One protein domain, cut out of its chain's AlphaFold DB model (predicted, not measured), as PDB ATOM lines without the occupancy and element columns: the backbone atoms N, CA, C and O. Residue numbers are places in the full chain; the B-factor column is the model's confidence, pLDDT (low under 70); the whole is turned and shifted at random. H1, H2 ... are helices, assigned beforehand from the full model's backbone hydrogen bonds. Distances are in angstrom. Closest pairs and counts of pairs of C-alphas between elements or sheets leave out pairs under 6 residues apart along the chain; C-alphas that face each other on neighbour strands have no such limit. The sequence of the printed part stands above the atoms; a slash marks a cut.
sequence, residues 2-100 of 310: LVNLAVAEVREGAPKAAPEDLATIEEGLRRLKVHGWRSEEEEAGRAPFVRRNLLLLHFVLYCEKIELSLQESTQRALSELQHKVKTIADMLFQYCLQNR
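This is residues 2 to 100 of the 310 residues of the protein "Hypothetical protein" of Phaeocystis antarctica (UniProt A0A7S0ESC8). One helix, H4, makes the core; H2 packs on one side of it at a steep tilt, and the long helix H5 crosses it at about a right angle with its first half and then runs on past the body as an arm, residues 89 to 100 sticking out. The short helices H1 and H3 lie at the margins, H1 near the first residues of H4 and H3 in the stretch between H2 and H4, and neither touches another helix. The printed part has 99 residues with five named helices, H1 to H5 in order along the chain, and no named strand; the class is all helix. It is compact, with a radius of gyration of the C-alphas of 14.5 A, and spans 40 by 31 by 27 A.

H1 is residues 2 to 10, with C-alpha 2 at (127.063, 145.068, 192.674), and measures 12.5 A from first to last C-alpha. H2 is residues 19 to 31, 18.5 A long. H3 is four residues, 40 to 43, 5.0 A long. H4 is residues 48 to 62, 20.8 A long, with C-alpha 48 at (115.502, 140.087, 181.741). H5, the longest helix, is residues 72 to 98, 39.3 A long, and ends with C-alpha 98 at (137.742, 159.694, 195.784).

H4 has its centre 2.4 A from the mean of the C-alphas. H2 and H4 touch at a steep tilt of 57 degrees and run the same way; their closest C-alphas are those of Ile 25 and Phe 59, 6.4 A apart. H4 touches H5 with residues 53 to 57 alone, and H5 touches H4 with residues 78 to 82 alone. Their closest C-alphas, of Leu 56 and Leu 78, are 6.2 A apart, and their lines stand about perpendicular, at 89 degrees. H2 and H5 are close but not clearly touching, with the C-alphas of Asp 21 and Thr 74 closest at 7.3 A. H1 is also close to H4 but not clearly touching, about perpendicular at 79 degrees; the closest C-alphas are those of Glu 9 and Phe 49, 7.1 A apart. H1 and H5 are only just apart, 8.3 A at the closest. H3 is close to H4 but not clearly touching, with the C-alphas of Glu 43 and Arg 51 closest at 7.9 A, and H3 and H5 are apart. In H1, H2, H4 and H5 every O i to N i+4 pair is within hydrogen-bond range, while H3 is too short for such a pair and has its one O i to N i+3 pair within range.

The C-alphas of Glu 20 and Arg 100 are the two farthest apart, at 43.6 A. Without residues 89 to 100, which stand free and of which 89 to 98 belong to H5, the body of 87 residues spans 34 by 28 by 23 A. The printed part has no cut. The link from H3 to H4 is tight, the other three are short, and no link is long. The mean pLDDT of the printed part is 84.7, and residues 2 to 15 are under 70.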
ATOM      1  N   LEU A   2     127.925 145.074 193.876       50.59
ATOM      2  CA  LEU A   2     127.063 145.068 192.674       50.59
ATOM      3  C   LEU A   2     126.799 143.661 192.104       50.59
ATOM      4  O   LEU A   2     125.667 143.345 191.759       50.59
ATOM      5  N   VAL A   3     127.810 142.787 192.101       55.25
ATOM      6  CA  VAL A   3     127.661 141.372 191.707       55.25
ATOM      7  C   VAL A   3     126.720 140.613 192.650       55.25
ATOM      8  O   VAL A   3     125.856 139.885 192.185       55.25
ATOM      9  N   ASN A   4     126.811 140.824 193.965       60.38
ATOM     10  CA  ASN A   4     125.912 140.181 194.934       60.38
ATOM     11  C   ASN A   4     124.473 140.694 194.801       60.38
ATOM     12  O   ASN A   4     123.536 139.928 194.990       60.38
ATOM     13  N   LEU A   5     124.306 141.972 194.450       62.34
ATOM     14  CA  LEU A   5     123.006 142.593 194.211       62.34
ATOM     15  C   LEU A   5     122.364 142.045 192.926       62.34
ATOM     16  O   LEU A   5     121.194 141.680 192.939       62.34
ATOM     17  N   ALA A   6     123.153 141.876 191.861       61.78
ATOM     18  CA  ALA A   6     122.724 141.203 190.636       61.78
ATOM     19  C   ALA A   6     122.394 139.716 190.873       61.78
ATOM     20  O   ALA A   6     121.383 139.223 190.387       61.78
ATOM     21  N   VAL A   7     123.195 139.003 191.670       63.91
ATOM     22  CA  VAL A   7     122.926 137.604 192.043       63.91
ATOM     23  C   VAL A   7     121.664 137.484 192.903       63.91
ATOM     24  O   VAL A   7     120.915 136.526 192.738       63.91
ATOM     25  N   ALA A   8     121.396 138.440 193.796       64.38
ATOM     26  CA  ALA A   8     120.168 138.471 194.590       64.38
ATOM     27  C   ALA A   8     118.919 138.706 193.723       64.38
ATOM     28  O   ALA A   8     117.896 138.076 193.965       64.38
ATOM     29  N   GLU A   9     119.019 139.543 192.689       64.06
ATOM     30  CA  GLU A   9     117.942 139.802 191.717       64.06
ATOM     31  C   GLU A   9     117.602 138.595 190.837       64.06
ATOM     32  O   GLU A   9     116.471 138.444 190.387       64.06
ATOM     33  N   VAL A  10     118.582 137.723 190.592       63.00
ATOM     34  CA  VAL A  10     118.394 136.485 189.821       63.00
ATOM     35  C   VAL A  10     117.739 135.378 190.666       63.00
ATOM     36  O   VAL A  10     117.236 134.401 190.114       63.00
ATOM     37  N   ARG A  11     117.700 135.511 191.999       61.78
ATOM     38  CA  ARG A  11     117.057 134.532 192.893       61.78
ATOM     39  C   ARG A  11     115.536 134.720 192.926       61.78
ATOM     40  O   ARG A  11     115.029 135.831 192.830       61.78
ATOM     41  N   GLU A  12     114.808 133.624 193.152       54.31
ATOM     42  CA  GLU A  12     113.334 133.539 193.083       54.31
ATOM     43  C   GLU A  12     112.551 134.463 194.046       54.31
ATOM     44  O   GLU A  12     111.331 134.565 193.921       54.31
ATOM     45  N   GLY A  13     113.227 135.155 194.972       58.72
ATOM     46  CA  GLY A  13     112.619 136.019 195.991       58.72
ATOM     47  C   GLY A  13     112.583 137.524 195.686       58.72
ATOM     48  O   GLY A  13     112.045 138.269 196.502       58.72
ATOM     49  N   ALA A  14     113.143 137.998 194.567       64.81
ATOM     50  CA  ALA A  14     113.070 139.418 194.205       64.81
ATOM     51  C   ALA A  14     111.643 139.810 193.763       64.81
ATOM     52  O   ALA A  14     110.988 139.013 193.078       64.81
ATOM     53  N   PRO A  15     111.142 141.023 194.084       66.50
ATOM     54  CA  PRO A  15     109.825 141.444 193.631       66.50
ATOM     55  C   PRO A  15     109.734 141.415 192.109       66.50
ATOM     56  O   PRO A  15     110.569 141.959 191.375       66.50
ATOM     57  N   LYS A  16     108.686 140.756 191.630       82.94
ATOM     58  CA  LYS A  16     108.379 140.667 190.209       82.94
ATOM     59  C   LYS A  16     107.434 141.808 189.856       82.94
ATOM     60  O   LYS A  16     106.449 142.022 190.553       82.94
ATOM     61  N   ALA A  17     107.749 142.530 188.788       87.88
ATOM     62  CA  ALA A  17     106.810 143.460 188.174       87.88
ATOM     63  C   ALA A  17     105.816 142.678 187.306       87.88
ATOM     64  O   ALA A  17     106.181 141.642 186.738       87.88
ATOM     65  N   ALA A  18     104.581 143.165 187.213       92.19
ATOM     66  CA  ALA A  18     103.558 142.566 186.369       92.19
ATOM     67  C   ALA A  18     103.962 142.677 184.882       92.19
ATOM     68  O   ALA A  18     104.355 143.763 184.444       92.19
ATOM     69  N   PRO A  19     103.894 141.588 184.091       90.88
ATOM     70  CA  PRO A  19     104.235 141.628 182.669       90.88
ATOM     71  C   PRO A  19     103.414 142.647 181.873       90.88
ATOM     72  O   PRO A  19     103.951 143.278 180.964       90.88
ATOM     73  N   GLU A  20     102.142 142.838 182.227       93.69
ATOM     74  CA  GLU A  20     101.237 143.776 181.558       93.69
ATOM     75  C   GLU A  20     101.674 145.232 181.774       93.69
ATOM     76  O   GLU A  20     101.681 146.031 180.833       93.69
ATOM     77  N   ASP A  21     102.109 145.566 182.994       95.44
ATOM     78  CA  ASP A  21     102.641 146.892 183.313       95.44
ATOM     79  C   ASP A  21     103.926 147.152 182.519       95.44
ATOM     80  O   ASP A  21     104.073 148.204 181.900       95.44
ATOM     81  N   LEU A  22     104.845 146.178 182.481       94.25
ATOM     82  CA  LEU A  22     106.100 146.302 181.733       94.25
ATOM     83  C   LEU A  22     105.859 146.484 180.229       94.25
ATOM     84  O   LEU A  22     106.520 147.319 179.615       94.25
ATOM     85  N   ALA A  23     104.907 145.748 179.652       93.88
ATOM     86  CA  ALA A  23     104.542 145.882 178.245       93.88
ATOM     87  C   ALA A  23     103.950 147.271 177.938       93.88
ATOM     88  O   ALA A  23     104.293 147.882 176.927       93.88
ATOM     89  N   THR A  24     103.110 147.796 178.837       95.75
ATOM     90  CA  THR A  24     102.505 149.132 178.698       95.75
ATOM     91  C   THR A  24     103.555 150.238 178.787       95.75
ATOM     92  O   THR A  24     103.541 151.175 177.987       95.75
ATOM     93  N   ILE A  25     104.498 150.109 179.726       95.12
ATOM     94  CA  ILE A  25     105.632 151.031 179.860       95.12
ATOM     95  C   ILE A  25     106.466 151.024 178.581       95.12
ATOM     96  O   ILE A  25     106.753 152.083 178.031       95.12
ATOM     97  N   GLU A  26     106.851 149.844 178.103       94.06
ATOM     98  CA  GLU A  26     107.696 149.699 176.919       94.06
ATOM     99  C   GLU A  26     107.054 150.309 175.667       94.06
ATOM    100  O   GLU A  26     107.696 151.070 174.942       94.06
ATOM    101  N   GLU A  27     105.764 150.051 175.455       93.81
ATOM    102  CA  GLU A  27     104.993 150.645 174.365       93.81
ATOM    103  C   GLU A  27     104.916 152.177 174.487       93.81
ATOM    104  O   GLU A  27     105.094 152.899 173.502       93.81
ATOM    105  N   GLY A  28     104.722 152.699 175.703       94.44
ATOM    106  CA  GLY A  28     104.770 154.136 175.974       94.44
ATOM    107  C   GLY A  28     106.128 154.754 175.618       94.44
ATOM    108  O   GLY A  28     106.189 155.773 174.927       94.44
ATOM    109  N   LEU A  29     107.228 154.111 176.017       93.75
ATOM    110  CA  LEU A  29     108.589 154.573 175.725       93.75
ATOM    111  C   LEU A  29     108.912 154.546 174.223       93.75
ATOM    112  O   LEU A  29     109.545 155.483 173.724       93.75
ATOM    113  N   ARG A  30     108.427 153.534 173.489       92.56
ATOM    114  CA  ARG A  30     108.525 153.464 172.020       92.56
ATOM    115  C   ARG A  30     107.800 154.621 171.347       92.56
ATOM    116  O   ARG A  30     108.380 155.293 170.493       92.56
ATOM    117  N   ARG A  31     106.562 154.916 171.763       93.94
ATOM    118  CA  ARG A  31     105.779 156.051 171.235       93.94
ATOM    119  C   ARG A  31     106.480 157.387 171.463       93.94
ATOM    120  O   ARG A  31     106.500 158.232 170.570       93.94
ATOM    121  N   LEU A  32     107.109 157.546 172.627       91.50
ATOM    122  CA  LEU A  32     107.909 158.718 172.985       91.50
ATOM    123  C   LEU A  32     109.298 158.745 172.316       91.50
ATOM    124  O   LEU A  32     110.013 159.739 172.437       91.50
ATOM    125  N   LYS A  33     109.688 157.684 171.594       91.69
ATOM    126  CA  LYS A  33     110.996 157.527 170.931       91.69
ATOM    127  C   LYS A  33     112.177 157.693 171.895       91.69
ATOM    128  O   LYS A  33     113.213 158.275 171.541       91.69
ATOM    129  N   VAL A  34     112.037 157.174 173.114       89.88
ATOM    130  CA  VAL A  34     113.091 157.218 174.135       89.88
ATOM    131  C   VAL A  34     114.282 156.377 173.680       89.88
ATOM    132  O   VAL A  34     114.121 155.243 173.240       89.88
ATOM    133  N   HIS A  35     115.486 156.946 173.757       88.00
ATOM    134  CA  HIS A  35     116.714 156.256 173.357       88.00
ATOM    135  C   HIS A  35     116.916 154.976 174.181       88.00
ATOM    136  O   HIS A  35     116.819 155.002 175.406       88.00
ATOM    137  N   GLY A  36     117.238 153.868 173.519       87.25
ATOM    138  CA  GLY A  36     117.326 152.547 174.134       87.25
ATOM    139  C   GLY A  36     116.010 151.764 174.105       87.25
ATOM    140  O   GLY A  36     116.001 150.632 174.589       87.25
ATOM    141  N   TRP A  37     114.931 152.341 173.576       90.88
ATOM    142  CA  TRP A  37     113.607 151.722 173.429       90.88
ATOM    143  C   TRP A  37     112.971 152.067 172.079       90.88
ATOM    144  O   TRP A  37     111.755 152.019 171.947       90.88
ATOM    145  N   ARG A  38     113.747 152.510 171.078       87.38
ATOM    146  CA  ARG A  38     113.183 152.953 169.786       87.38
ATOM    147  C   ARG A  38     112.898 151.802 168.834       87.38
ATOM    148  O   ARG A  38     112.019 151.925 167.984       87.38
ATOM    149  N   SER A  39     113.663 150.724 168.948       84.56
ATOM    150  CA  SER A  39     113.549 149.524 168.129       84.56
ATOM    151  C   SER A  39     113.930 148.291 168.943       84.56
ATOM    152  O   SER A  39     114.659 148.385 169.931       84.56
ATOM    153  N   GLU A  40     113.489 147.121 168.484       82.25
ATOM    154  CA  GLU A  40     113.870 145.832 169.078       82.25
ATOM    155  C   GLU A  40     115.395 145.615 169.072       82.25
ATOM    156  O   GLU A  40     115.938 144.950 169.950       82.25
ATOM    157  N   GLU A  41     116.110 146.227 168.124       84.81
ATOM    158  CA  GLU A  41     117.573 146.168 168.018       84.81
ATOM    159  C   GLU A  41     118.263 146.891 169.183       84.81
ATOM    160  O   GLU A  41     119.249 146.386 169.718       84.81
ATOM    161  N   GLU A  42     117.739 148.044 169.619       82.50
ATOM    162  CA  GLU A  42     118.269 148.767 170.786       82.50
ATOM    163  C   GLU A  42     118.026 147.991 172.095       82.50
ATOM    164  O   GLU A  42     118.775 148.140 173.068       82.50
ATOM    165  N   GLU A  43     116.977 147.169 172.130       80.56
ATOM    166  CA  GLU A  43     116.559 146.356 173.276       80.56
ATOM    167  C   GLU A  43     117.303 145.008 173.358       80.56
ATOM    168  O   GLU A  43     117.388 144.410 174.440       80.56
ATOM    169  N   ALA A  44     117.845 144.537 172.231       79.00
ATOM    170  CA  ALA A  44     118.408 143.203 172.076       79.00
ATOM    171  C   ALA A  44     119.579 142.921 173.038       79.00
ATOM    172  O   ALA A  44     120.403 143.776 173.358       79.00
ATOM    173  N   GLY A  45     119.659 141.673 173.512       80.81
ATOM    174  CA  GLY A  45     120.761 141.191 174.355       80.81
ATOM    175  C   GLY A  45     120.705 141.615 175.828       80.81
ATOM    176  O   GLY A  45     121.577 141.223 176.606       80.81
ATOM    177  N   ARG A  46     119.685 142.371 176.258       83.75
ATOM    178  CA  ARG A  46     119.504 142.726 177.674       83.75
ATOM    179  C   ARG A  46     118.997 141.530 178.472       83.75
ATOM    180  O   ARG A  46     117.955 140.956 178.162       83.75
ATOM    181  N   ALA A  47     119.688 141.202 179.562       83.44
ATOM    182  CA  ALA A  47     119.186 140.216 180.514       83.44
ATOM    183  C   ALA A  47     117.814 140.659 181.076       83.44
ATOM    184  O   ALA A  47     117.625 141.857 181.323       83.44
ATOM    185  N   PRO A  48     116.869 139.734 181.344       82.25
ATOM    186  CA  PRO A  48     115.502 140.087 181.741       82.25
ATOM    187  C   PRO A  48     115.409 141.048 182.935       82.25
ATOM    188  O   PRO A  48     114.629 141.999 182.905       82.25
ATOM    189  N   PHE A  49     116.245 140.860 183.961       80.62
ATOM    190  CA  PHE A  49     116.261 141.734 185.142       80.62
ATOM    191  C   PHE A  49     116.769 143.152 184.825       80.62
ATOM    192  O   PHE A  49     116.255 144.128 185.370       80.62
ATOM    193  N   VAL A  50     117.745 143.282 183.915       83.62
ATOM    194  CA  VAL A  50     118.261 144.580 183.451       83.62
ATOM    195  C   VAL A  50     117.176 145.304 182.669       83.62
ATOM    196  O   VAL A  50     116.913 146.472 182.937       83.62
ATOM    197  N   ARG A  51     116.499 144.598 181.751       87.69
ATOM    198  CA  ARG A  51     115.385 145.156 180.974       87.69
ATOM    199  C   ARG A  51     114.266 145.649 181.893       87.69
ATOM    200  O   ARG A  51     113.878 146.806 181.775       87.69
ATOM    201  N   ARG A  52     113.823 144.826 182.855       89.00
ATOM    202  CA  ARG A  52     112.823 145.209 183.872       89.00
ATOM    203  C   ARG A  52     113.233 146.490 184.597       89.00
ATOM    204  O   ARG A  52     112.452 147.430 184.662       89.00
ATOM    205  N   ASN A  53     114.449 146.535 185.137       89.81
ATOM    206  CA  ASN A  53     114.906 147.688 185.913       89.81
ATOM    207  C   ASN A  53     115.000 148.951 185.055       89.81
ATOM    208  O   ASN A  53     114.579 150.017 185.488       89.81
ATOM    209  N   LEU A  54     115.502 148.841 183.824       90.62
ATOM    210  CA  LEU A  54     115.550 149.982 182.919       90.62
ATOM    211  C   LEU A  54     114.145 150.479 182.557       90.62
ATOM    212  O   LEU A  54     113.950 151.690 182.563       90.62
ATOM    213  N   LEU A  55     113.174 149.594 182.295       92.75
ATOM    214  CA  LEU A  55     111.781 149.993 182.047       92.75
ATOM    215  C   LEU A  55     111.219 150.778 183.231       92.75
ATOM    216  O   LEU A  55     110.702 151.874 183.053       92.75
ATOM    217  N   LEU A  56     111.379 150.252 184.447       92.75
ATOM    218  CA  LEU A  56     110.875 150.895 185.660       92.75
ATOM    219  C   LEU A  56     111.545 152.252 185.928       92.75
ATOM    220  O   LEU A  56     110.863 153.196 186.318       92.75
ATOM    221  N   LEU A  57     112.852 152.391 185.680       91.94
ATOM    222  CA  LEU A  57     113.543 153.679 185.828       91.94
ATOM    223  C   LEU A  57     113.095 154.705 184.792       91.94
ATOM    224  O   LEU A  57     112.882 155.863 185.136       91.94
ATOM    225  N   HIS A  58     112.910 154.295 183.538       92.06
ATOM    226  CA  HIS A  58     112.359 155.195 182.528       92.06
ATOM    227  C   HIS A  58     110.902 155.544 182.842       92.06
ATOM    228  O   HIS A  58     110.519 156.698 182.694       92.06
ATOM    229  N   PHE A  59     110.106 154.606 183.360       92.00
ATOM    230  CA  PHE A  59     108.755 154.911 183.815       92.00
ATOM    231  C   PHE A  59     108.747 155.996 184.896       92.00
ATOM    232  O   PHE A  59     107.956 156.918 184.792       92.00
ATOM    233  N   VAL A  60     109.664 155.974 185.871       89.75
ATOM    234  CA  VAL A  60     109.783 157.059 186.871       89.75
ATOM    235  C   VAL A  60     109.990 158.430 186.227       89.75
ATOM    236  O   VAL A  60     109.455 159.424 186.709       89.75
ATOM    237  N   LEU A  61     110.769 158.485 185.151       88.69
ATOM    238  CA  LEU A  61     111.120 159.724 184.459       88.69
ATOM    239  C   LEU A  61     110.016 160.210 183.508       88.69
ATOM    240  O   LEU A  61     109.939 161.404 183.224       88.69
ATOM    241  N   TYR A  62     109.168 159.297 183.029       88.06
ATOM    242  CA  TYR A  62     108.138 159.547 182.018       88.06
ATOM    243  C   TYR A  62     106.712 159.229 182.498       88.06
ATOM    244  O   TYR A  62     105.803 159.173 181.674       88.06
ATOM    245  N   CYS A  63     106.479 159.030 183.799       86.25
ATOM    246  CA  CYS A  63     105.186 158.570 184.325       86.25
ATOM    247  C   CYS A  63     104.031 159.529 184.017       86.25
ATOM    248  O   CYS A  63     102.904 159.094 183.828       86.25
ATOM    249  N   GLU A  64     104.313 160.822 183.889       83.56
ATOM    250  CA  GLU A  64     103.319 161.841 183.522       83.56
ATOM    251  C   GLU A  64     102.937 161.773 182.030       83.56
ATOM    252  O   GLU A  64     101.918 162.317 181.620       83.56
ATOM    253  N   LYS A  65     103.750 161.094 181.208       85.62
ATOM    254  CA  LYS A  65     103.543 160.903 179.761       85.62
ATOM    255  C   LYS A  65     103.058 159.491 179.414       85.62
ATOM    256  O   LYS A  65     102.711 159.236 178.263       85.62
ATOM    257  N   ILE A  66     103.059 158.571 180.381       88.81
ATOM    258  CA  ILE A  66     102.638 157.176 180.221       88.81
ATOM    259  C   ILE A  66     101.484 156.923 181.189       88.81
ATOM    260  O   ILE A  66     101.694 156.710 182.381       88.81
ATOM    261  N   GLU A  67     100.260 156.922 180.665       88.25
ATOM    262  CA  GLU A  67      99.054 156.650 181.447       88.25
ATOM    263  C   GLU A  67      99.020 155.185 181.904       88.25
ATOM    264  O   GLU A  67      98.617 154.286 181.165       88.25
ATOM    265  N   LEU A  68      99.469 154.935 183.134       90.62
ATOM    266  CA  LEU A  68      99.484 153.603 183.725       90.62
ATOM    267  C   LEU A  68      99.296 153.670 185.241       90.62
ATOM    268  O   LEU A  68     100.099 154.261 185.964       90.62
ATOM    269  N   SER A  69      98.264 152.985 185.734       92.31
ATOM    270  CA  SER A  69      98.124 152.687 187.160       92.31
ATOM    271  C   SER A  69      98.827 151.368 187.462       92.31
ATOM    272  O   SER A  69      98.295 150.305 187.156       92.31
ATOM    273  N   LEU A  70     100.013 151.442 188.071       91.69
ATOM    274  CA  LEU A  70     100.819 150.263 188.392       91.69
ATOM    275  C   LEU A  70     100.082 149.289 189.314       91.69
ATOM    276  O   LEU A  70      99.508 149.699 190.328       91.69
ATOM    277  N   GLN A  71     100.205 147.996 189.026       93.25
ATOM    278  CA  GLN A  71      99.803 146.931 189.937       93.25
ATOM    279  C   GLN A  71     100.698 146.908 191.182       93.25
ATOM    280  O   GLN A  71     101.858 147.326 191.150       93.25
ATOM    281  N   GLU A  72     100.183 146.374 192.292       91.00
ATOM    282  CA  GLU A  72     100.890 146.356 193.581       91.00
ATOM    283  C   GLU A  72     102.266 145.669 193.499       91.00
ATOM    284  O   GLU A  72     103.247 146.137 194.079       91.00
ATOM    285  N   SER A  73     102.368 144.583 192.731       89.38
ATOM    286  CA  SER A  73     103.621 143.860 192.491       89.38
ATOM    287  C   SER A  73     104.679 144.753 191.823       89.38
ATOM    288  O   SER A  73     105.826 144.810 192.274       89.38
ATOM    289  N   THR A  74     104.276 145.528 190.816       91.50
ATOM    290  CA  THR A  74     105.128 146.494 190.116       91.50
ATOM    291  C   THR A  74     105.478 147.691 190.988       91.50
ATOM    292  O   THR A  74     106.624 148.132 190.962       91.50
ATOM    293  N   GLN A  75     104.549 148.182 191.811       90.62
ATOM    294  CA  GLN A  75     104.829 149.247 192.781       90.62
ATOM    295  C   GLN A  75     105.900 148.818 193.792       90.62
ATOM    296  O   GLN A  75     106.853 149.560 194.033       90.62
ATOM    297  N   ARG A  76     105.802 147.595 194.336       87.50
ATOM    298  CA  ARG A  76     106.820 147.033 195.241       87.50
ATOM    299  C   ARG A  76     108.177 146.900 194.547       87.50
ATOM    300  O   ARG A  76     109.189 147.318 195.105       87.50
ATOM    301  N   ALA A  77     108.195 146.376 193.318       87.44
ATOM    302  CA  ALA A  77     109.418 146.260 192.523       87.44
ATOM    303  C   ALA A  77     110.053 147.626 192.225       87.44
ATOM    304  O   ALA A  77     111.271 147.779 192.327       87.44
ATOM    305  N   LEU A  78     109.236 148.630 191.903       89.88
ATOM    306  CA  LEU A  78     109.699 149.985 191.650       89.88
ATOM    307  C   LEU A  78     110.279 150.632 192.915       89.88
ATOM    308  O   LEU A  78     111.363 151.210 192.858       89.88
ATOM    309  N   SER A  79     109.603 150.493 194.056       86.38
ATOM    310  CA  SER A  79     110.075 151.035 195.334       86.38
ATOM    311  C   SER A  79     111.421 150.434 195.752       86.38
ATOM    312  O   SER A  79     112.315 151.164 196.185       86.38
ATOM    313  N   GLU A  80     111.596 149.118 195.605       85.44
ATOM    314  CA  GLU A  80     112.875 148.461 195.889       85.44
ATOM    315  C   GLU A  80     113.974 148.941 194.934       85.44
ATOM    316  O   GLU A  80     115.098 149.232 195.357       85.44
ATOM    317  N   LEU A  81     113.647 149.073 193.647       87.19
ATOM    318  CA  LEU A  81     114.577 149.566 192.642       87.19
ATOM    319  C   LEU A  81     115.036 150.997 192.937       87.19
ATOM    320  O   LEU A  81     116.232 151.270 192.857       87.19
ATOM    321  N   GLN A  82     114.128 151.896 193.320       85.19
ATOM    322  CA  GLN A  82     114.471 153.270 193.692       85.19
ATOM    323  C   GLN A  82     115.439 153.308 194.885       85.19
ATOM    324  O   GLN A  82     116.429 154.042 194.853       85.19
ATOM    325  N   HIS A  83     115.223 152.466 195.901       83.81
ATOM    326  CA  HIS A  83     116.133 152.363 197.045       83.81
ATOM    327  C   HIS A  83     117.533 151.863 196.645       83.81
ATOM    328  O   HIS A  83     118.556 152.408 197.076       83.81
ATOM    329  N   LYS A  84     117.591 150.850 195.773       84.88
ATOM    330  CA  LYS A  84     118.850 150.319 195.226       84.88
ATOM    331  C   LYS A  84     119.586 151.357 194.392       84.88
ATOM    332  O   LYS A  84     120.791 151.519 194.562       84.88
ATOM    333  N   VAL A  85     118.877 152.064 193.518       86.38
ATOM    334  CA  VAL A  85     119.456 153.112 192.674       86.38
ATOM    335  C   VAL A  85     120.044 154.227 193.515       86.38
ATOM    336  O   VAL A  85     121.182 154.596 193.257       86.38
ATOM    337  N   LYS A  86     119.337 154.692 194.549       84.44
ATOM    338  CA  LYS A  86     119.884 155.675 195.487       84.44
ATOM    339  C   LYS A  86     121.193 155.188 196.107       84.44
ATOM    340  O   LYS A  86     122.208 155.861 196.016       84.44
ATOM    341  N   THR A  87     121.194 153.966 196.639       85.75
ATOM    342  CA  THR A  87     122.393 153.374 197.256       85.75
ATOM    343  C   THR A  87     123.562 153.288 196.267       85.75
ATOM    344  O   THR A  87     124.702 153.591 196.609       85.75
ATOM    345  N   ILE A  88     123.296 152.876 195.024       88.56
ATOM    346  CA  ILE A  88     124.316 152.781 193.971       88.56
ATOM    347  C   ILE A  88     124.809 154.170 193.550       88.56
ATOM    348  O   ILE A  88     126.009 154.332 193.340       88.56
ATOM    349  N   ALA A  89     123.916 155.155 193.437       89.75
ATOM    350  CA  ALA A  89     124.258 156.535 193.111       89.75
ATOM    351  C   ALA A  89     125.143 157.153 194.200       89.75
ATOM    352  O   ALA A  89     126.214 157.655 193.871       89.75
ATOM    353  N   ASP A  90     124.785 156.994 195.477       86.44
ATOM    354  CA  ASP A  90     125.596 157.422 196.622       86.44
ATOM    355  C   ASP A  90     127.006 156.806 196.561       86.44
ATOM    356  O   ASP A  90     128.017 157.507 196.652       86.44
ATOM    357  N   MET A  91     127.099 155.488 196.342       88.44
ATOM    358  CA  MET A  91     128.385 154.793 196.222       88.44
ATOM    359  C   MET A  91     129.207 155.282 195.024       88.44
ATOM    360  O   MET A  91     130.416 155.485 195.149       88.44
ATOM    361  N   LEU A  92     128.571 155.464 193.863       91.81
ATOM    362  CA  LEU A  92     129.232 155.934 192.649       91.81
ATOM    363  C   LEU A  92     129.702 157.382 192.806       91.81
ATOM    364  O   LEU A  92     130.810 157.708 192.395       91.81
ATOM    365  N   PHE A  93     128.903 158.229 193.452       90.25
ATOM    366  CA  PHE A  93     129.253 159.605 193.760       90.25
ATOM    367  C   PHE A  93     130.489 159.670 194.662       90.25
ATOM    368  O   PHE A  93     131.468 160.329 194.308       90.25
ATOM    369  N   GLN A  94     130.500 158.918 195.769       88.62
ATOM    370  CA  GLN A  94     131.670 158.822 196.651       88.62
ATOM    371  C   GLN A  94     132.903 158.302 195.907       88.62
ATOM    372  O   GLN A  94     133.994 158.855 196.049       88.62
ATOM    373  N   TYR A  95     132.731 157.285 195.061       90.19
ATOM    374  CA  TYR A  95     133.808 156.762 194.228       90.19
ATOM    375  C   TYR A  95     134.358 157.824 193.261       90.19
ATOM    376  O   TYR A  95     135.575 157.977 193.138       90.19
ATOM    377  N   CYS A  96     133.495 158.610 192.610       90.69
ATOM    378  CA  CYS A  96     133.921 159.714 191.751       90.69
ATOM    379  C   CYS A  96     134.689 160.788 192.532       90.69
ATOM    380  O   CYS A  96     135.703 161.277 192.033       90.69
ATOM    381  N   LEU A  97     134.253 161.131 193.749       86.56
ATOM    382  CA  LEU A  97     134.959 162.092 194.601       86.56
ATOM    383  C   LEU A  97     136.350 161.585 195.005       86.56
ATOM    384  O   LEU A  97     137.327 162.319 194.868       86.56
ATOM    385  N   GLN A  98     136.463 160.321 195.424       87.00
ATOM    386  CA  GLN A  98     137.742 159.694 195.784       87.00
ATOM    387  C   GLN A  98     138.738 159.694 194.617       87.00
ATOM    388  O   GLN A  98     139.922 159.952 194.813       87.00
ATOM    389  N   ASN A  99     138.249 159.471 193.395       86.25
ATOM    390  CA  ASN A  99     139.057 159.507 192.173       86.25
ATOM    391  C   ASN A  99     139.234 160.922 191.593       86.25
ATOM    392  O   ASN A  99     139.820 161.082 190.523       86.25
ATOM    393  N   ARG A 100     138.734 161.959 192.279       86.81
ATOM    394  CA  ARG A 100     138.782 163.367 191.852       86.81
ATOM    395  C   ARG A 100     138.093 163.647 190.506       86.81
ATOM    396  O   ARG A 100     138.392 164.645 189.853       86.81
TER     397      ARG A 100